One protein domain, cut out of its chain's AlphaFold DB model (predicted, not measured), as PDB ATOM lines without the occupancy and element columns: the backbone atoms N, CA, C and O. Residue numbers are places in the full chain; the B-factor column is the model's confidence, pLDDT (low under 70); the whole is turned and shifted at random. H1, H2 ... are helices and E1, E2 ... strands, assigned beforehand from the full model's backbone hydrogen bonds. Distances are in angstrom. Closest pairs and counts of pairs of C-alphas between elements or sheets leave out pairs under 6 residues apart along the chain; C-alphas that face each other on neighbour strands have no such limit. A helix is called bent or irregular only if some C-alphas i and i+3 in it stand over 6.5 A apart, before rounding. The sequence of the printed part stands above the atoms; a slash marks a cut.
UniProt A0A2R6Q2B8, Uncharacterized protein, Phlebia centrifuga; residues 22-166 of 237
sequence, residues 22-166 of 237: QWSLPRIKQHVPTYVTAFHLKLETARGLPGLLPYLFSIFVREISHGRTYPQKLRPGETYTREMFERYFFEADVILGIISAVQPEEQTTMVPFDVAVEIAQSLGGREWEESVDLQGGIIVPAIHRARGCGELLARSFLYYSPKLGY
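What this domain is: This is residues 22 to 166 of the 237 residues of an uncharacterized protein of Phlebia centrifuga (UniProt A0A2R6Q2B8). A strongly twisted sheet of four strands forms the core, with the long helix H6 packed on one face of it. Helices H2 and H3 cross nearly at right angles towards one end of the elongated outline, where residues 66 to 81 form a long loop; residues 100 to 112 form another at the opposite end, beyond E1. The printed part has 145 residues, with six named helices and five named strands in the order E1 E2 H1 H2 H3 E3 E4 H4 H5 E5 H6. The sheet runs E1 E2 E3 E5, antiparallel throughout, and the class is mixed, helices and strands. The whole is compact, with a radius of gyration of the C-alphas of 15.7 A and spans of 54 by 33 by 31 A.

Where its parts are: E1, residues 22 to 24, begins at C-alpha 22 (175.338, 144.576, 165.987). E2, residues 35 to 41, is 18.5 A long. H1, residues 43 to 47, comes before H2, residues 52 to 65, which is 20.2 A long and begins at C-alpha 52 (183.959, 144.415, 184.086). H3 is residues 82 to 89, 10.5 A, and E3 residues 94 to 99, 16.5 A. E4 is residues 113 to 115, H4 119 to 123, H5 128 to 131 and E5 132 to 135. H6, residues 149 to 163, is 21.4 A long and ends at C-alpha 163 (161.822, 139.548, 173.463); it is only just irregular, with C-alphas 159 and 162 6.7 A apart.

How they stand to each other: E1 and E2 are a hairpin, with N 23 and O 36 within hydrogen-bond range at 2.9 A. E2 and E3 are antiparallel, with N 39 and O 96 at 2.7 A. E3 and the edge strand E5 are antiparallel, with N 97 and O 133 at 2.7 A. H6 is on this sheet, making two layers, helices on one face of a sheet; its closest C-alphas to E5 are Leu 153 and Gln 135, 6.3 A. H2, H4 and H5 only graze the sheet. The hub H2 touches H3 about perpendicular, at 81 degrees, with the C-alphas of Phe 57 and Arg 82 closest at 6.3 A. It only just touches H5, with 3 pairs of C-alphas within 8 A, Leu 52 and Trp 128 closest at 6.9 A, and H1 only at the corner. E4 pairs with no named strand; its closest C-alpha to E1 is Phe 113, 6.0 A from Gln 22. Every O i to N i+4 pair is within hydrogen-bond range in H1, H2, H3 and H4, and 9 of 11 in H6; H5 is too short for such a pair.

The domain as a whole: The two C-alphas farthest apart are those of Pro 76 and Glu 106, 54.4 A. The printed part has no cut. The links H2 to H3, E3 to E4 and E5 to H6 are long. Mean pLDDT of the printed part is 70.2, with 61 residues under 70, among them residues 100 to 113 and 129 to 150.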
ATOM      1  N   GLN A  22     174.444 143.537 166.483       81.25
ATOM      2  CA  GLN A  22     175.338 144.576 165.987       81.25
ATOM      3  C   GLN A  22     174.553 145.738 165.384       81.25
ATOM      4  O   GLN A  22     173.573 145.554 164.661       81.25
ATOM      5  N   TRP A  23     175.001 146.950 165.690       77.50
ATOM      6  CA  TRP A  23     174.351 148.195 165.312       77.50
ATOM      7  C   TRP A  23     175.379 149.144 164.700       77.50
ATOM      8  O   TRP A  23     176.480 149.304 165.231       77.50
ATOM      9  N   SER A  24     175.027 149.801 163.598       77.00
ATOM     10  CA  SER A  24     175.869 150.835 162.992       77.00
ATOM     11  C   SER A  24     175.572 152.203 163.607       77.00
ATOM     12  O   SER A  24     174.413 152.599 163.761       77.00
ATOM     13  N   LEU A  25     176.619 152.952 163.963       69.00
ATOM     14  CA  LEU A  25     176.470 154.354 164.342       69.00
ATOM     15  C   LEU A  25     176.426 155.221 163.075       69.00
ATOM     16  O   LEU A  25     177.327 155.122 162.235       69.00
ATOM     17  N   PRO A  26     175.411 156.092 162.916       58.06
ATOM     18  CA  PRO A  26     175.342 156.981 161.767       58.06
ATOM     19  C   PRO A  26     176.570 157.901 161.719       58.06
ATOM     20  O   PRO A  26     177.032 158.421 162.737       58.06
ATOM     21  N   ARG A  27     177.105 158.103 160.508       57.56
ATOM     22  CA  ARG A  27     178.268 158.958 160.221       57.56
ATOM     23  C   ARG A  27     177.988 160.397 160.649       57.56
ATOM     24  O   ARG A  27     177.408 161.158 159.885       57.56
ATOM     25  N   ILE A  28     178.420 160.793 161.845       50.88
ATOM     26  CA  ILE A  28     178.307 162.201 162.249       50.88
ATOM     27  C   ILE A  28     179.602 162.968 161.936       50.88
ATOM     28  O   ILE A  28     179.496 164.123 161.537       50.88
ATOM     29  N   LYS A  29     180.807 162.364 162.023       45.41
ATOM     30  CA  LYS A  29     182.093 163.047 161.699       45.41
ATOM     31  C   LYS A  29     183.275 162.162 161.253       45.41
ATOM     32  O   LYS A  29     184.342 162.696 160.980       45.41
ATOM     33  N   GLN A  30     183.140 160.836 161.216       46.44
ATOM     34  CA  GLN A  30     184.261 159.916 160.957       46.44
ATOM     35  C   GLN A  30     184.096 159.211 159.602       46.44
ATOM     36  O   GLN A  30     182.992 158.807 159.237       46.44
ATOM     37  N   HIS A  31     185.194 159.076 158.848       49.00
ATOM     38  CA  HIS A  31     185.207 158.404 157.540       49.00
ATOM     39  C   HIS A  31     184.993 156.881 157.642       49.00
ATOM     40  O   HIS A  31     184.501 156.272 156.688       49.00
ATOM     41  N   VAL A  32     185.288 156.292 158.806       53.00
ATOM     42  CA  VAL A  32     185.149 154.858 159.097       53.00
ATOM     43  C   VAL A  32     183.818 154.602 159.820       53.00
ATOM     44  O   VAL A  32     183.503 155.340 160.757       53.00
ATOM     45  N   PRO A  33     183.010 153.610 159.397       59.38
ATOM     46  CA  PRO A  33     181.816 153.211 160.130       59.38
ATOM     47  C   PRO A  33     182.198 152.598 161.484       59.38
ATOM     48  O   PRO A  33     183.023 151.690 161.576       59.38
ATOM     49  N   THR A  34     181.586 153.115 162.544       71.81
ATOM     50  CA  THR A  34     181.759 152.602 163.905       71.81
ATOM     51  C   THR A  34     180.573 151.712 164.236       71.81
ATOM     52  O   THR A  34     179.422 152.132 164.097       71.81
ATOM     53  N   TYR A  35     180.853 150.493 164.683       75.38
ATOM     54  CA  TYR A  35     179.835 149.528 165.078       75.38
ATOM     55  C   TYR A  35     179.793 149.398 166.597       75.38
ATOM     56  O   TYR A  35     180.815 149.527 167.271       75.38
ATOM     57  N   VAL A  36     178.600 149.155 167.128       76.88
ATOM     58  CA  VAL A  36     178.383 148.815 168.532       76.88
ATOM     59  C   VAL A  36     177.698 147.460 168.588       76.88
ATOM     60  O   VAL A  36     176.626 147.280 168.011       76.88
ATOM     61  N   THR A  37     178.303 146.517 169.297       79.06
ATOM     62  CA  THR A  37     177.689 145.231 169.616       79.06
ATOM     63  C   THR A  37     176.982 145.346 170.964       79.06
ATOM     64  O   THR A  37     177.623 145.627 171.974       79.06
ATOM     65  N   ALA A  38     175.668 145.149 170.995       81.38
ATOM     66  CA  ALA A  38     174.865 145.106 172.208       81.38
ATOM     67  C   ALA A  38     174.723 143.659 172.703       81.38
ATOM     68  O   ALA A  38     174.372 142.766 171.938       81.38
ATOM     69  N   PHE A  39     174.964 143.440 173.990       80.69
ATOM     70  CA  PHE A  39     174.953 142.143 174.658       80.69
ATOM     71  C   PHE A  39     173.907 142.127 175.764       80.69
ATOM     72  O   PHE A  39     173.921 142.998 176.629       80.69
ATOM     73  N   HIS A  40     173.045 141.110 175.801       83.44
ATOM     74  CA  HIS A  40     172.229 140.854 176.983       83.44
ATOM     75  C   HIS A  40     173.104 140.218 178.073       83.44
ATOM     76  O   HIS A  40     173.584 139.095 177.931       83.44
ATOM     77  N   LEU A  41     173.315 140.954 179.161       80.50
ATOM     78  CA  LEU A  41     174.218 140.610 180.246       80.50
ATOM     79  C   LEU A  41     173.439 140.236 181.517       80.50
ATOM     80  O   LEU A  41     172.613 141.001 182.015       80.50
ATOM     81  N   LYS A  42     173.758 139.070 182.084       83.25
ATOM     82  CA  LYS A  42     173.318 138.653 183.424       83.25
ATOM     83  C   LYS A  42     174.444 138.835 184.432       83.25
ATOM     84  O   LYS A  42     175.615 138.869 184.060       83.25
ATOM     85  N   LEU A  43     174.090 138.887 185.717       83.44
ATOM     86  CA  LEU A  43     175.068 139.046 186.794       83.44
ATOM     87  C   LEU A  43     176.110 137.922 186.802       83.44
ATOM     88  O   LEU A  43     177.297 138.204 186.916       83.44
ATOM     89  N   GLU A  44     175.686 136.670 186.617       86.06
ATOM     90  CA  GLU A  44     176.615 135.532 186.606       86.06
ATOM     91  C   GLU A  44     177.597 135.603 185.432       86.06
ATOM     92  O   GLU A  44     178.801 135.439 185.616       86.06
ATOM     93  N   THR A  45     177.116 135.968 184.240       83.25
ATOM     94  CA  THR A  45     177.981 136.218 183.078       83.25
ATOM     95  C   THR A  45     178.931 137.390 183.333       83.25
ATOM     96  O   THR A  45     180.107 137.309 182.999       83.25
ATOM     97  N   ALA A  46     178.457 138.466 183.968       83.56
ATOM     98  CA  ALA A  46     179.279 139.628 184.298       83.56
ATOM     99  C   ALA A  46     180.375 139.308 185.329       83.56
ATOM    100  O   ALA A  46     181.481 139.829 185.221       83.56
ATOM    101  N   ARG A  47     180.092 138.436 186.306       88.31
ATOM    102  CA  ARG A  47     181.084 137.936 187.277       88.31
ATOM    103  C   ARG A  47     182.157 137.077 186.619       88.31
ATOM    104  O   ARG A  47     183.304 137.120 187.051       88.31
ATOM    105  N   GLY A  48     181.792 136.348 185.565       85.62
ATOM    106  CA  GLY A  48     182.724 135.580 184.739       85.62
ATOM    107  C   GLY A  48     183.656 136.430 183.867       85.62
ATOM    108  O   GLY A  48     184.567 135.874 183.265       85.62
ATOM    109  N   LEU A  49     183.461 137.755 183.799       84.38
ATOM    110  CA  LEU A  49     184.272 138.682 183.004       84.38
ATOM    111  C   LEU A  49     185.186 139.517 183.920       84.38
ATOM    112  O   LEU A  49     184.721 140.472 184.557       84.38
ATOM    113  N   PRO A  50     186.493 139.200 183.996       86.56
ATOM    114  CA  PRO A  50     187.420 139.903 184.875       86.56
ATOM    115  C   PRO A  50     187.460 141.413 184.596       86.56
ATOM    116  O   PRO A  50     187.592 141.858 183.459       86.56
ATOM    117  N   GLY A  51     187.347 142.221 185.652       84.56
ATOM    118  CA  GLY A  51     187.457 143.683 185.570       84.56
ATOM    119  C   GLY A  51     186.184 144.430 185.149       84.56
ATOM    120  O   GLY A  51     186.068 145.613 185.472       84.56
ATOM    121  N   LEU A  52     185.187 143.759 184.555       82.81
ATOM    122  CA  LEU A  52     183.959 144.415 184.086       82.81
ATOM    123  C   LEU A  52     183.143 145.030 185.233       82.81
ATOM    124  O   LEU A  52     182.857 146.225 185.224       82.81
ATOM    125  N   LEU A  53     182.776 144.234 186.243       86.62
ATOM    126  CA  LEU A  53     181.978 144.716 187.380       86.62
ATOM    127  C   LEU A  53     182.670 145.846 188.171       86.62
ATOM    128  O   LEU A  53     182.007 146.846 188.448       86.62
ATOM    129  N   PRO A  54     183.977 145.758 188.507       88.12
ATOM    130  CA  PRO A  54     184.715 146.886 189.076       88.12
ATOM    131  C   PRO A  54     184.649 148.157 188.221       88.12
ATOM    132  O   PRO A  54     184.419 149.241 188.760       88.12
ATOM    133  N   TYR A  55     184.814 148.030 186.901       82.31
ATOM    134  CA  TYR A  55     184.769 149.162 185.981       82.31
ATOM    135  C   TYR A  55     183.378 149.815 185.948       82.31
ATOM    136  O   TYR A  55     183.259 151.018 186.196       82.31
ATOM    137  N   LEU A  56     182.314 149.027 185.756       81.62
ATOM    138  CA  LEU A  56     180.932 149.523 185.756       81.62
ATOM    139  C   LEU A  56     180.546 150.174 187.088       81.62
ATOM    140  O   LEU A  56     179.891 151.217 187.114       81.62
ATOM    141  N   PHE A  57     180.999 149.594 188.198       85.38
ATOM    142  CA  PHE A  57     180.803 150.170 189.518       85.38
ATOM    143  C   PHE A  57     181.489 151.539 189.655       85.38
ATOM    144  O   PHE A  57     180.884 152.481 190.165       85.38
ATOM    145  N   SER A  58     182.719 151.688 189.151       84.19
ATOM    146  CA  SER A  58     183.435 152.973 189.187       84.19
ATOM    147  C   SER A  58     182.709 154.071 188.399       84.19
ATOM    148  O   SER A  58     182.622 155.218 188.851       84.19
ATOM    149  N   ILE A  59     182.123 153.708 187.255       79.50
ATOM    150  CA  ILE A  59     181.308 154.596 186.430       79.50
ATOM    151  C   ILE A  59     180.044 155.026 187.189       79.50
ATOM    152  O   ILE A  59     179.719 156.212 187.231       79.50
ATOM    153  N   PHE A  60     179.355 154.082 187.829       79.50
ATOM    154  CA  PHE A  60     178.157 154.356 188.622       79.50
ATOM    155  C   PHE A  60     178.420 155.318 189.783       79.50
ATOM    156  O   PHE A  60     177.687 156.294 189.957       79.50
ATOM    157  N   VAL A  61     179.490 155.086 190.545       83.19
ATOM    158  CA  VAL A  61     179.889 155.972 191.648       83.19
ATOM    159  C   VAL A  61     180.162 157.387 191.138       83.19
ATOM    160  O   VAL A  61     179.728 158.356 191.762       83.19
ATOM    161  N   ARG A  62     180.826 157.517 189.981       79.06
ATOM    162  CA  ARG A  62     181.100 158.814 189.343       79.06
ATOM    163  C   ARG A  62     179.821 159.528 188.898       79.06
ATOM    164  O   ARG A  62     179.700 160.737 189.060       79.06
ATOM    165  N   GLU A  63     178.843 158.803 188.362       75.06
ATOM    166  CA  GLU A  63     177.566 159.408 187.966       75.06
ATOM    167  C   GLU A  63     176.726 159.876 189.152       75.06
ATOM    168  O   GLU A  63     176.085 160.928 189.079       75.06
ATOM    169  N   ILE A  64     176.743 159.134 190.260       77.44
ATOM    170  CA  ILE A  64     176.052 159.573 191.471       77.44
ATOM    171  C   ILE A  64     176.762 160.767 192.106       77.44
ATOM    172  O   ILE A  64     176.087 161.705 192.525       77.44
ATOM    173  N   SER A  65     178.099 160.782 192.144       77.81
ATOM    174  CA  SER A  65     178.841 161.910 192.722       77.81
ATOM    175  C   SER A  65     178.606 163.216 191.958       77.81
ATOM    176  O   SER A  65     178.565 164.283 192.568       77.81
ATOM    177  N   HIS A  66     178.354 163.146 190.647       74.25
ATOM    178  CA  HIS A  66     177.924 164.299 189.853       74.25
ATOM    179  C   HIS A  66     176.521 164.817 190.217       74.25
ATOM    180  O   HIS A  66     176.195 165.957 189.887       74.25
ATOM    181  N   GLY A  67     175.672 164.005 190.861       70.50
ATOM    182  CA  GLY A  67     174.392 164.426 191.446       70.50
ATOM    183  C   GLY A  67     173.334 164.917 190.448       70.50
ATOM    184  O   GLY A  67     172.415 165.636 190.834       70.50
ATOM    185  N   ARG A  68     173.476 164.581 189.160       67.06
ATOM    186  CA  ARG A  68     172.637 165.102 188.057       67.06
ATOM    187  C   ARG A  68     171.795 164.046 187.344       67.06
ATOM    188  O   ARG A  68     170.890 164.392 186.587       67.06
ATOM    189  N   THR A  69     172.109 162.776 187.566       60.72
ATOM    190  CA  THR A  69     171.564 161.662 186.780       60.72
ATOM    191  C   THR A  69     170.653 160.770 187.621       60.72
ATOM    192  O   THR A  69     169.586 160.372 187.165       60.72
ATOM    193  N   TYR A  70     171.029 160.517 188.874       65.62
ATOM    194  CA  TYR A  70     170.372 159.563 189.763       65.62
ATOM    195  C   TYR A  70     169.811 160.261 191.012       65.62
ATOM    196  O   TYR A  70     170.493 161.116 191.577       65.62
ATOM    197  N   PRO A  71     168.584 159.932 191.468       64.69
ATOM    198  CA  PRO A  71     168.014 160.478 192.706       64.69
ATOM    199  C   PRO A  71     168.687 159.952 193.981       64.69
ATOM    200  O   PRO A  71     168.432 160.475 195.066       64.69
ATOM    201  N   GLN A  72     169.500 158.897 193.879       68.62
ATOM    202  CA  GLN A  72     170.144 158.265 195.019       68.62
ATOM    203  C   GLN A  72     171.052 159.262 195.746       68.62
ATOM    204  O   GLN A  72     171.971 159.835 195.170       68.62
ATOM    205  N   LYS A  73     170.807 159.412 197.047       66.81
ATOM    206  CA  LYS A  73     171.709 160.068 197.990       66.81
ATOM    207  C   LYS A  73     171.987 159.084 199.113       66.81
ATOM    208  O   LYS A  73     171.046 158.532 199.683       66.81
ATOM    209  N   LEU A  74     173.259 158.847 199.404       67.69
ATOM    210  CA  LEU A  74     173.642 158.119 200.608       67.69
ATOM    211  C   LEU A  74     173.390 158.971 201.840       67.69
ATOM    212  O   LEU A  74     173.380 160.204 201.772       67.69
ATOM    213  N   ARG A  75     173.208 158.301 202.977       72.31
ATOM    214  CA  ARG A  75     173.252 158.995 204.259       72.31
ATOM    215  C   ARG A  75     174.680 159.502 204.502       72.31
ATOM    216  O   ARG A  75     175.633 158.901 204.000       72.31
ATOM    217  N   PRO A  76     174.859 160.595 205.261       69.50
ATOM    218  CA  PRO A  76     176.190 161.062 205.627       69.50
ATOM    219  C   PRO A  76     177.017 159.934 206.263       69.50
ATOM    220  O   PRO A  76     176.567 159.312 207.223       69.50
ATOM    221  N   GLY A  77     178.205 159.665 205.717       72.56
ATOM    222  CA  GLY A  77     179.119 158.621 206.202       72.56
ATOM    223  C   GLY A  77     178.953 157.237 205.561       72.56
ATOM    224  O   GLY A  77     179.802 156.379 205.780       72.56
ATOM    225  N   GLU A  78     177.922 157.010 204.744       79.94
ATOM    226  CA  GLU A  78     177.800 155.780 203.955       79.94
ATOM    227  C   GLU A  78     178.562 155.902 202.626       79.94
ATOM    228  O   GLU A  78     178.644 156.980 202.028       79.94
ATOM    229  N   THR A  79     179.087 154.780 202.129       81.44
ATOM    230  CA  THR A  79     179.696 154.663 200.796       81.44
ATOM    231  C   THR A  79     178.926 153.656 199.951       81.44
ATOM    232  O   THR A  79     178.383 152.674 200.459       81.44
ATOM    233  N   TYR A  80     178.852 153.893 198.639       82.94
ATOM    234  CA  TYR A  80     178.295 152.896 197.731       82.94
ATOM    235  C   TYR A  80     179.247 151.705 197.720       82.94
ATOM    236  O   TYR A  80     180.458 151.891 197.625       82.94
ATOM    237  N   THR A  81     178.704 150.494 197.806       88.06
ATOM    238  CA  THR A  81     179.478 149.258 197.680       88.06
ATOM    239  C   THR A  81     179.120 148.541 196.387       88.06
ATOM    240  O   THR A  81     178.079 148.804 195.768       88.06
ATOM    241  N   ARG A  82     179.982 147.610 195.976       85.81
ATOM    242  CA  ARG A  82     179.774 146.822 194.760       85.81
ATOM    243  C   ARG A  82     178.513 145.969 194.858       85.81
ATOM    244  O   ARG A  82     177.759 145.893 193.899       85.81
ATOM    245  N   GLU A  83     178.225 145.415 196.029       86.75
ATOM    246  CA  GLU A  83     177.042 144.591 196.275       86.75
ATOM    247  C   GLU A  83     175.760 145.415 196.118       86.75
ATOM    248  O   GLU A  83     174.766 144.928 195.581       86.75
ATOM    249  N   MET A  84     175.771 146.684 196.548       82.81
ATOM    250  CA  MET A  84     174.642 147.592 196.327       82.81
ATOM    251  C   MET A  84     174.436 147.889 194.843       82.81
ATOM    252  O   MET A  84     173.295 147.903 194.384       82.81
ATOM    253  N   PHE A  85     175.524 148.103 194.101       83.62
ATOM    254  CA  PHE A  85     175.485 148.297 192.655       83.62
ATOM    255  C   PHE A  85     174.959 147.056 191.928       83.62
ATOM    256  O   PHE A  85     174.032 147.180 191.133       83.62
ATOM    257  N   GLU A  86     175.484 145.868 192.240       84.12
ATOM    258  CA  GLU A  86     175.053 144.607 191.631       84.12
ATOM    259  C   GLU A  86     173.561 144.376 191.866       84.12
ATOM    260  O   GLU A  86     172.812 144.139 190.921       84.12
ATOM    261  N   ARG A  87     173.105 144.534 193.113       81.25
ATOM    262  CA  ARG A  87     171.687 144.382 193.464       81.25
ATOM    263  C   ARG A  87     170.792 145.429 192.819       81.25
ATOM    264  O   ARG A  87     169.608 145.167 192.704       81.25
ATOM    265  N   TYR A  88     171.319 146.599 192.468       75.31
ATOM    266  CA  TYR A  88     170.547 147.667 191.842       75.31
ATOM    267  C   TYR A  88     170.475 147.504 190.318       75.31
ATOM    268  O   TYR A  88     169.382 147.480 189.764       75.31
ATOM    269  N   PHE A  89     171.616 147.361 189.637       73.38
ATOM    270  CA  PHE A  89     171.660 147.258 188.172       73.38
ATOM    271  C   PHE A  89     171.188 145.907 187.659       73.38
ATOM    272  O   PHE A  89     170.466 145.847 186.670       73.38
ATOM    273  N   PHE A  90     171.566 144.827 188.339       76.88
ATOM    274  CA  PHE A  90     171.212 143.474 187.931       76.88
ATOM    275  C   PHE A  90     169.955 142.971 188.643       76.88
ATOM    276  O   PHE A  90     169.714 141.765 188.670       76.88
ATOM    277  N   GLU A  91     169.133 143.864 189.213       73.19
ATOM    278  CA  GLU A  91     167.765 143.520 189.626       73.19
ATOM    279  C   GLU A  91     166.905 143.185 188.399       73.19
ATOM    280  O   GLU A  91     166.104 142.253 188.428       73.19
ATOM    281  N   ALA A  92     167.162 143.854 187.276       70.62
ATOM    282  CA  ALA A  92     166.540 143.597 185.983       70.62
ATOM    283  C   ALA A  92     167.581 143.148 184.940       70.62
ATOM    284  O   ALA A  92     168.724 142.828 185.278       70.62
ATOM    285  N   ASP A  93     167.161 143.078 183.678       75.88
ATOM    286  CA  ASP A  93     168.043 142.764 182.557       75.88
ATOM    287  C   ASP A  93     168.938 143.953 182.206       75.88
ATOM    288  O   ASP A  93     168.490 145.102 182.151       75.88
ATOM    289  N   VAL A  94     170.211 143.658 181.947       80.06
ATOM    290  CA  VAL A  94     171.220 144.646 181.569       80.06
ATOM    291  C   VAL A  94     171.614 144.402 180.122       80.06
ATOM    292  O   VAL A  94     171.918 143.279 179.735       80.06
ATOM    293  N   ILE A  95     171.641 145.459 179.320       80.88
ATOM    294  CA  ILE A  95     172.213 145.450 177.979       80.88
ATOM    295  C   ILE A  95     173.564 146.168 178.036       80.88
ATOM    296  O   ILE A  95     173.663 147.269 178.566       80.88
ATOM    297  N   LEU A  96     174.622 145.557 177.520       80.06
ATOM    298  CA  LEU A  96     175.971 146.116 177.450       80.06
ATOM    299  C   LEU A  96     176.306 146.401 175.984       80.06
ATOM    300  O   LEU A  96     176.371 145.474 175.189       80.06
ATOM    301  N   GLY A  97     176.519 147.657 175.618       77.81
ATOM    302  CA  GLY A  97     177.073 148.043 174.322       77.81
ATOM    303  C   GLY A  97     178.600 148.012 174.344       77.81
ATOM    304  O   GLY A  97     179.229 148.512 175.268       77.81
ATOM    305  N   ILE A  98     179.227 147.449 173.321       75.25
ATOM    306  CA  ILE A  98     180.677 147.504 173.137       75.25
ATOM    307  C   ILE A  98     180.949 148.074 171.758       75.25
ATOM    308  O   ILE A  98     180.457 147.536 170.769       75.25
ATOM    309  N   ILE A  99     181.728 149.150 171.680       73.88
ATOM    310  CA  ILE A  99     182.208 149.669 170.399       73.88
ATOM    311  C   ILE A  99     183.143 148.611 169.811       73.88
ATOM    312  O   ILE A  99     184.229 148.360 170.342       73.88
ATOM    313  N   SER A 100     182.691 147.949 168.750       66.81
ATOM    314  CA  SER A 100     183.350 146.777 168.184       66.81
ATOM    315  C   SER A 100     184.680 147.180 167.551       66.81
ATOM    316  O   SER A 100     184.748 148.115 166.754       66.81
ATOM    317  N   ALA A 101     185.750 146.449 167.881       58.69
ATOM    318  CA  ALA A 101     187.020 146.531 167.149       58.69
ATOM    319  C   ALA A 101     186.885 146.004 165.715       58.69
ATOM    320  O   ALA A 101     187.561 146.458 164.796       58.69
ATOM    321  N   VAL A 102     186.032 144.989 165.583       53.38
ATOM    322  CA  VAL A 102     185.879 144.160 164.398       53.38
ATOM    323  C   VAL A 102     184.765 144.744 163.544       53.38
ATOM    324  O   VAL A 102     183.637 144.932 164.004       53.38
ATOM    325  N   GLN A 103     185.111 145.063 162.302       57.25
ATOM    326  CA  GLN A 103     184.155 145.460 161.278       57.25
ATOM    327  C   GLN A 103     183.439 144.193 160.789       57.25
ATOM    328  O   GLN A 103     184.120 143.198 160.539       57.25
ATOM    329  N   PRO A 104     182.102 144.184 160.667       57.25
ATOM    330  CA  PRO A 104     181.421 143.067 160.032       57.25
ATOM    331  C   PRO A 104     181.852 142.964 158.566       57.25
ATOM    332  O   PRO A 104     181.988 143.982 157.881       57.25
ATOM    333  N   GLU A 105     182.062 141.735 158.093       50.19
ATOM    334  CA  GLU A 105     182.242 141.449 156.670       50.19
ATOM    335  C   GLU A 105     180.943 141.831 155.944       50.19
ATOM    336  O   GLU A 105     179.909 141.192 156.104       50.19
ATOM    337  N   GLU A 106     180.991 142.959 155.232       48.84
ATOM    338  CA  GLU A 106     179.993 143.443 154.274       48.84
ATOM    339  C   GLU A 106     178.517 143.297 154.684       48.84
ATOM    340  O   GLU A 106     177.819 142.400 154.214       48.84
ATOM    341  N   GLN A 107     177.976 144.244 155.464       50.50
ATOM    342  CA  GLN A 107     176.530 144.522 155.432       50.50
ATOM    343  C   GLN A 107     176.169 145.916 155.972       50.50
ATOM    344  O   GLN A 107     176.427 146.279 157.119       50.50
ATOM    345  N   THR A 108     175.553 146.721 155.099       45.53
ATOM    346  CA  THR A 108     175.076 148.097 155.343       45.53
ATOM    347  C   THR A 108     173.585 148.118 155.708       45.53
ATOM    348  O   THR A 108     172.835 148.989 155.275       45.53
ATOM    349  N   THR A 109     173.096 147.134 156.455       44.56
ATOM    350  CA  THR A 109     171.694 147.105 156.879       44.56
ATOM    351  C   THR A 109     171.502 147.952 158.141       44.56
ATOM    352  O   THR A 109     172.209 147.812 159.133       44.56
ATOM    353  N   MET A 110     170.517 148.859 158.118       48.50
ATOM    354  CA  MET A 110     170.079 149.656 159.284       48.50
ATOM    355  C   MET A 110     169.328 148.827 160.347       48.50
ATOM    356  O   MET A 110     168.837 149.383 161.329       48.50
ATOM    357  N   VAL A 111     169.198 147.516 160.133       55.28
ATOM    358  CA  VAL A 111     168.428 146.595 160.972       55.28
ATOM    359  C   VAL A 111     169.409 145.800 161.835       55.28
ATOM    360  O   VAL A 111     170.376 145.274 161.281       55.28
ATOM    361  N   PRO A 112     169.195 145.702 163.160       62.81
ATOM    362  CA  PRO A 112     170.033 144.866 164.008       62.81
ATOM    363  C   PRO A 112     169.918 143.406 163.575       62.81
ATOM    364  O   PRO A 112     168.812 142.901 163.373       62.81
ATOM    365  N   PHE A 113     171.054 142.732 163.457       65.44
ATOM    366  CA  PHE A 113     171.104 141.295 163.223       65.44
ATOM    367  C   PHE A 113     171.768 140.606 164.408       65.44
ATOM    368  O   PHE A 113     172.642 141.176 165.071       65.44
ATOM    369  N   ASP A 114     171.297 139.397 164.689       72.31
ATOM    370  CA  ASP A 114     171.831 138.571 165.758       72.31
ATOM    371  C   ASP A 114     173.234 138.094 165.349       72.31
ATOM    372  O   ASP A 114     173.438 137.563 164.256       72.31
ATOM    373  N   VAL A 115     174.210 138.313 166.225       64.19
ATOM    374  CA  VAL A 115     175.612 137.948 166.022       64.19
ATOM    375  C   VAL A 115     176.068 136.985 167.106       64.19
ATOM    376  O   VAL A 115     175.888 137.224 168.300       64.19
ATOM    377  N   ALA A 116     176.712 135.900 166.685       66.62
ATOM    378  CA  ALA A 116     177.405 134.971 167.571       66.62
ATOM    379  C   ALA A 116     178.841 135.462 167.817       66.62
ATOM    380  O   ALA A 116     179.809 134.818 167.425       66.62
ATOM    381  N   VAL A 117     178.970 136.653 168.404       63.81
ATOM    382  CA  VAL A 117     180.263 137.247 168.771       63.81
ATOM    383  C   VAL A 117     180.383 137.224 170.285       63.81
ATOM    384  O   VAL A 117     179.430 137.559 170.984       63.81
ATOM    385  N   GLU A 118     181.546 136.849 170.807       72.94
ATOM    386  CA  GLU A 118     181.808 136.904 172.245       72.94
ATOM    387  C   GLU A 118     182.213 138.317 172.692       72.94
ATOM    388  O   GLU A 118     182.782 139.108 171.933       72.94
ATOM    389  N   ILE A 119     181.985 138.640 173.970       73.06
ATOM    390  CA  ILE A 119     182.396 139.929 174.551       73.06
ATOM    391  C   ILE A 119     183.907 140.150 174.374       73.06
ATOM    392  O   ILE A 119     184.322 141.225 173.944       73.06
ATOM    393  N   ALA A 120     184.723 139.118 174.616       72.81
ATOM    394  CA  ALA A 120     186.175 139.178 174.444       72.81
ATOM    395  C   ALA A 120     186.589 139.511 172.998       72.81
ATOM    396  O   ALA A 120     187.482 140.331 172.778       72.81
ATOM    397  N   GLN A 121     185.893 138.941 172.011       69.19
ATOM    398  CA  GLN A 121     186.127 139.227 170.593       69.19
ATOM    399  C   GLN A 121     185.756 140.674 170.237       69.19
ATOM    400  O   GLN A 121     186.476 141.326 169.483       69.19
ATOM    401  N   SER A 122     184.676 141.213 170.814       67.81
ATOM    402  CA  SER A 122     184.274 142.611 170.582       67.81
ATOM    403  C   SER A 122     185.244 143.630 171.182       67.81
ATOM    404  O   SER A 122     185.453 144.690 170.582       67.81
ATOM    405  N   LEU A 123     185.865 143.307 172.324       69.69
ATOM    406  CA  LEU A 123     186.922 144.125 172.931       69.69
ATOM    407  C   LEU A 123     188.186 144.164 172.069       69.69
ATOM    408  O   LEU A 123     188.853 145.195 172.013       69.69
ATOM    409  N   GLY A 124     188.530 143.054 171.405       67.25
ATOM    410  CA  GLY A 124     189.734 142.969 170.573       67.25
ATOM    411  C   GLY A 124     191.024 143.260 171.349       67.25
ATOM    412  O   GLY A 124     191.925 143.897 170.814       67.25
ATOM    413  N   GLY A 125     191.080 142.868 172.628       68.19
ATOM    414  CA  GLY A 125     192.221 143.118 173.516       68.19
ATOM    415  C   GLY A 125     192.312 144.534 174.095       68.19
ATOM    416  O   GLY A 125     193.282 144.826 174.787       68.19
ATOM    417  N   ARG A 126     191.333 145.414 173.836       72.81
ATOM    418  CA  ARG A 126     191.268 146.742 174.465       72.81
ATOM    419  C   ARG A 126     190.762 146.683 175.900       72.81
ATOM    420  O   ARG A 126     189.966 145.818 176.264       72.81
ATOM    421  N   GLU A 127     191.147 147.697 176.666       75.00
ATOM    422  CA  GLU A 127     190.633 147.929 178.010       75.00
ATOM    423  C   GLU A 127     189.133 148.267 177.997       75.00
ATOM    424  O   GLU A 127     188.583 148.813 177.029       75.00
ATOM    425  N   TRP A 128     188.461 147.972 179.115       73.44
ATOM    426  CA  TRP A 128     187.027 148.228 179.287       73.44
ATOM    427  C   TRP A 128     186.668 149.703 179.105       73.44
ATOM    428  O   TRP A 128     185.622 150.015 178.529       73.44
ATOM    429  N   GLU A 129     187.547 150.603 179.556       67.50
ATOM    430  CA  GLU A 129     187.351 152.046 179.443       67.50
ATOM    431  C   GLU A 129     187.150 152.469 177.990       67.50
ATOM    432  O   GLU A 129     186.162 153.108 177.640       67.50
ATOM    433  N   GLU A 130     188.003 151.996 177.097       63.78
ATOM    434  CA  GLU A 130     187.986 152.404 175.696       63.78
ATOM    435  C   GLU A 130     186.795 151.844 174.908       63.78
ATOM    436  O   GLU A 130     186.465 152.369 173.844       63.78
ATOM    437  N   SER A 131     186.131 150.806 175.425       57.38
ATOM    438  CA  SER A 131     185.263 149.948 174.611       57.38
ATOM    439  C   SER A 131     183.805 149.871 175.067       57.38
ATOM    440  O   SER A 131     182.952 149.567 174.239       57.38
ATOM    441  N   VAL A 132     183.488 150.127 176.340       57.62
ATOM    442  CA  VAL A 132     182.159 149.834 176.920       57.62
ATOM    443  C   VAL A 132     181.207 151.033 176.960       57.62
ATOM    444  O   VAL A 132     181.587 152.139 177.335       57.62
ATOM    445  N   ASP A 133     179.931 150.755 176.689       54.91
ATOM    446  CA  ASP A 133     178.739 151.561 176.966       54.91
ATOM    447  C   ASP A 133     177.643 150.664 177.606       54.91
ATOM    448  O   ASP A 133     177.584 149.477 177.310       54.91
ATOM    449  N   LEU A 134     176.778 151.140 178.508       44.41
ATOM    450  CA  LEU A 134     175.830 150.267 179.239       44.41
ATOM    451  C   LEU A 134     174.397 150.806 179.232       44.41
ATOM    452  O   LEU A 134     174.162 151.986 179.467       44.41
ATOM    453  N   GLN A 135     173.421 149.910 179.074       50.84
ATOM    454  CA  GLN A 135     171.986 150.152 179.086       50.84
ATOM    455  C   GLN A 135     171.222 149.205 180.030       50.84
ATOM    456  O   GLN A 135     170.796 148.110 179.685       50.84
ATOM    457  N   GLY A 136     170.972 149.701 181.235       37.97
ATOM    458  CA  GLY A 136     170.098 149.099 182.247       37.97
ATOM    459  C   GLY A 136     169.768 150.156 183.295       37.97
ATOM    460  O   GLY A 136     170.100 150.012 184.461       37.97
ATOM    461  N   GLY A 137     169.263 151.303 182.820       47.12
ATOM    462  CA  GLY A 137     169.444 152.605 183.475       47.12
ATOM    463  C   GLY A 137     170.713 153.288 182.958       47.12
ATOM    464  O   GLY A 137     171.633 153.502 183.728       47.12
ATOM    465  N   ILE A 138     170.752 153.546 181.643       53.22
ATOM    466  CA  ILE A 138     171.918 153.857 180.789       53.22
ATOM    467  C   ILE A 138     173.005 154.724 181.461       53.22
ATOM    468  O   ILE A 138     172.832 155.919 181.689       53.22
ATOM    469  N   ILE A 139     174.185 154.144 181.677       53.97
ATOM    470  CA  ILE A 139     175.371 154.950 181.947       53.97
ATOM    471  C   ILE A 139     176.270 154.897 180.727       53.97
ATOM    472  O   ILE A 139     176.944 153.899 180.494       53.97
ATOM    473  N   VAL A 140     176.306 156.014 180.003       53.19
ATOM    474  CA  VAL A 140     177.301 156.253 178.960       53.19
ATOM    475  C   VAL A 140     178.538 156.863 179.615       53.19
ATOM    476  O   VAL A 140     178.442 157.994 180.138       53.19
ATOM    477  N   PRO A 141     179.700 156.173 179.602       52.50
ATOM    478  CA  PRO A 141     180.950 156.756 180.068       52.50
ATOM    479  C   PRO A 141     181.209 158.085 179.360       52.50
ATOM    480  O   PRO A 141     180.898 158.247 178.179       52.50
ATOM    481  N   ALA A 142     181.767 159.061 180.078       54.56
ATOM    482  CA  ALA A 142     181.905 160.432 179.579       54.56
ATOM    483  C   ALA A 142     182.607 160.517 178.208       54.56
ATOM    484  O   ALA A 142     182.225 161.330 177.369       54.56
ATOM    485  N   ILE A 143     183.568 159.625 177.976       47.38
ATOM    486  CA  ILE A 143     184.363 159.481 176.749       47.38
ATOM    487  C   ILE A 143     183.552 159.096 175.500       47.38
ATOM    488  O   ILE A 143     183.940 159.460 174.388       47.38
ATOM    489  N   HIS A 144     182.403 158.429 175.666       52.31
ATOM    490  CA  HIS A 144     181.552 157.959 174.562       52.31
ATOM    491  C   HIS A 144     180.306 158.830 174.354       52.31
ATOM    492  O   HIS A 144     179.492 158.585 173.460       52.31
ATOM    493  N   ARG A 145     180.160 159.907 175.138       62.59
ATOM    494  CA  ARG A 145     179.044 160.852 175.005       62.59
ATOM    495  C   ARG A 145     179.111 161.620 173.689       62.59
ATOM    496  O   ARG A 145     180.173 161.839 173.118       62.59
ATOM    497  N   ALA A 146     177.940 162.054 173.221       59.16
ATOM    498  CA  ALA A 146     177.766 162.812 171.977       59.16
ATOM    499  C   ALA A 146     178.216 162.086 170.687       59.16
ATOM    500  O   ALA A 146     178.344 162.724 169.644       59.16
ATOM    501  N   ARG A 147     178.391 160.756 170.729       62.66
ATOM    502  CA  ARG A 147     178.736 159.916 169.564       62.66
ATOM    503  C   ARG A 147     177.558 159.119 168.987       62.66
ATOM    504  O   ARG A 147     177.755 158.263 168.138       62.66
ATOM    505  N   GLY A 148     176.335 159.383 169.452       66.00
ATOM    506  CA  GLY A 148     175.132 158.639 169.051       66.00
ATOM    507  C   GLY A 148     174.905 157.330 169.818       66.00
ATOM    508  O   GLY A 148     173.844 156.730 169.674       66.00
ATOM    509  N   CYS A 149     175.835 156.924 170.692       66.38
ATOM    510  CA  CYS A 149     175.741 155.668 171.439       66.38
ATOM    511  C   CYS A 149     174.492 155.589 172.331       66.38
ATOM    512  O   CYS A 149     173.819 154.568 172.333       66.38
ATOM    513  N   GLY A 150     174.091 156.686 172.986       66.38
ATOM    514  CA  GLY A 150     172.863 156.712 173.793       66.38
ATOM    515  C   GLY A 150     171.576 156.466 172.990       66.38
ATOM    516  O   GLY A 150     170.654 155.825 173.488       66.38
ATOM    517  N   GLU A 151     171.507 156.926 171.735       70.50
ATOM    518  CA  GLU A 151     170.363 156.653 170.851       70.50
ATOM    519  C   GLU A 151     170.369 155.200 170.365       70.50
ATOM    520  O   GLU A 151     169.330 154.543 170.370       70.50
ATOM    521  N   LEU A 152     171.538 154.692 169.973       72.50
ATOM    522  CA  LEU A 152     171.710 153.300 169.563       72.50
ATOM    523  C   LEU A 152     171.333 152.354 170.693       72.50
ATOM    524  O   LEU A 152     170.545 151.436 170.478       72.50
ATOM    525  N   LEU A 153     171.817 152.638 171.901       70.81
ATOM    526  CA  LEU A 153     171.387 151.936 173.089       70.81
ATOM    527  C   LEU A 153     169.865 152.033 173.192       70.81
ATOM    528  O   LEU A 153     169.191 151.013 173.227       70.81
ATOM    529  N   ALA A 154     169.246 153.218 173.190       73.12
ATOM    530  CA  ALA A 154     167.780 153.313 173.285       73.12
ATOM    531  C   ALA A 154     167.040 152.406 172.273       73.12
ATOM    532  O   ALA A 154     166.054 151.767 172.639       73.12
ATOM    533  N   ARG A 155     167.557 152.258 171.046       77.06
ATOM    534  CA  ARG A 155     167.036 151.310 170.047       77.06
ATOM    535  C   ARG A 155     167.278 149.843 170.418       77.06
ATOM    536  O   ARG A 155     166.346 149.049 170.293       77.06
ATOM    537  N   SER A 156     168.460 149.478 170.921       73.94
ATOM    538  CA  SER A 156     168.722 148.111 171.398       73.94
ATOM    539  C   SER A 156     167.804 147.720 172.548       73.94
ATOM    540  O   SER A 156     167.290 146.606 172.575       73.94
ATOM    541  N   PHE A 157     167.497 148.649 173.449       76.12
ATOM    542  CA  PHE A 157     166.520 148.411 174.504       76.12
ATOM    543  C   PHE A 157     165.134 148.076 173.952       76.12
ATOM    544  O   PHE A 157     164.526 147.097 174.384       76.12
ATOM    545  N   LEU A 158     164.640 148.859 172.988       80.12
ATOM    546  CA  LEU A 158     163.345 148.602 172.353       80.12
ATOM    547  C   LEU A 158     163.330 147.265 171.598       80.12
ATOM    548  O   LEU A 158     162.286 146.628 171.514       80.12
ATOM    549  N   TYR A 159     164.481 146.816 171.094       81.88
ATOM    550  CA  TYR A 159     164.622 145.507 170.459       81.88
ATOM    551  C   TYR A 159     164.580 144.350 171.468       81.88
ATOM    552  O   TYR A 159     163.875 143.362 171.253       81.88
ATOM    553  N   TYR A 160     165.322 144.454 172.574       78.56
ATOM    554  CA  TYR A 160     165.426 143.377 173.562       78.56
ATOM    555  C   TYR A 160     164.202 143.276 174.476       78.56
ATOM    556  O   TYR A 160     163.808 142.172 174.844       78.56
ATOM    557  N   SER A 161     163.567 144.395 174.830       77.56
ATOM    558  CA  SER A 161     162.516 144.409 175.857       77.56
ATOM    559  C   SER A 161     161.306 143.520 175.538       77.56
ATOM    560  O   SER A 161     160.940 142.710 176.392       77.56
ATOM    561  N   PRO A 162     160.719 143.560 174.325       80.19
ATOM    562  CA  PRO A 162     159.608 142.675 173.978       80.19
ATOM    563  C   PRO A 162     160.030 141.200 173.954       80.19
ATOM    564  O   PRO A 162     159.271 140.329 174.374       80.19
ATOM    565  N   LYS A 163     161.264 140.911 173.513       82.69
ATOM    566  CA  LYS A 163     161.822 139.548 173.463       82.69
ATOM    567  C   LYS A 163     162.050 138.956 174.854       82.69
ATOM    568  O   LYS A 163     161.887 137.756 175.038       82.69
ATOM    569  N   LEU A 164     162.380 139.801 175.829       77.00
ATOM    570  CA  LEU A 164     162.496 139.434 177.243       77.00
ATOM    571  C   LEU A 164     161.130 139.291 177.938       77.00
ATOM    572  O   LEU A 164     161.065 138.876 179.093       77.00
ATOM    573  N   GLY A 165     160.032 139.599 177.237       76.81
ATOM    574  CA  GLY A 165     158.671 139.479 177.753       76.81
ATOM    575  C   GLY A 165     158.163 140.719 178.485       76.81
ATOM    576  O   GLY A 165     157.162 140.627 179.194       76.81
ATOM    577  N   TYR A 166     158.820 141.870 178.333       75.38
ATOM    578  CA  TYR A 166     158.289 143.135 178.833       75.38
ATOM    579  C   TYR A 166     157.195 143.662 177.904       75.38
ATOM    580  O   TYR A 166     157.316 143.595 176.683       75.38
TER     581      TYR A 166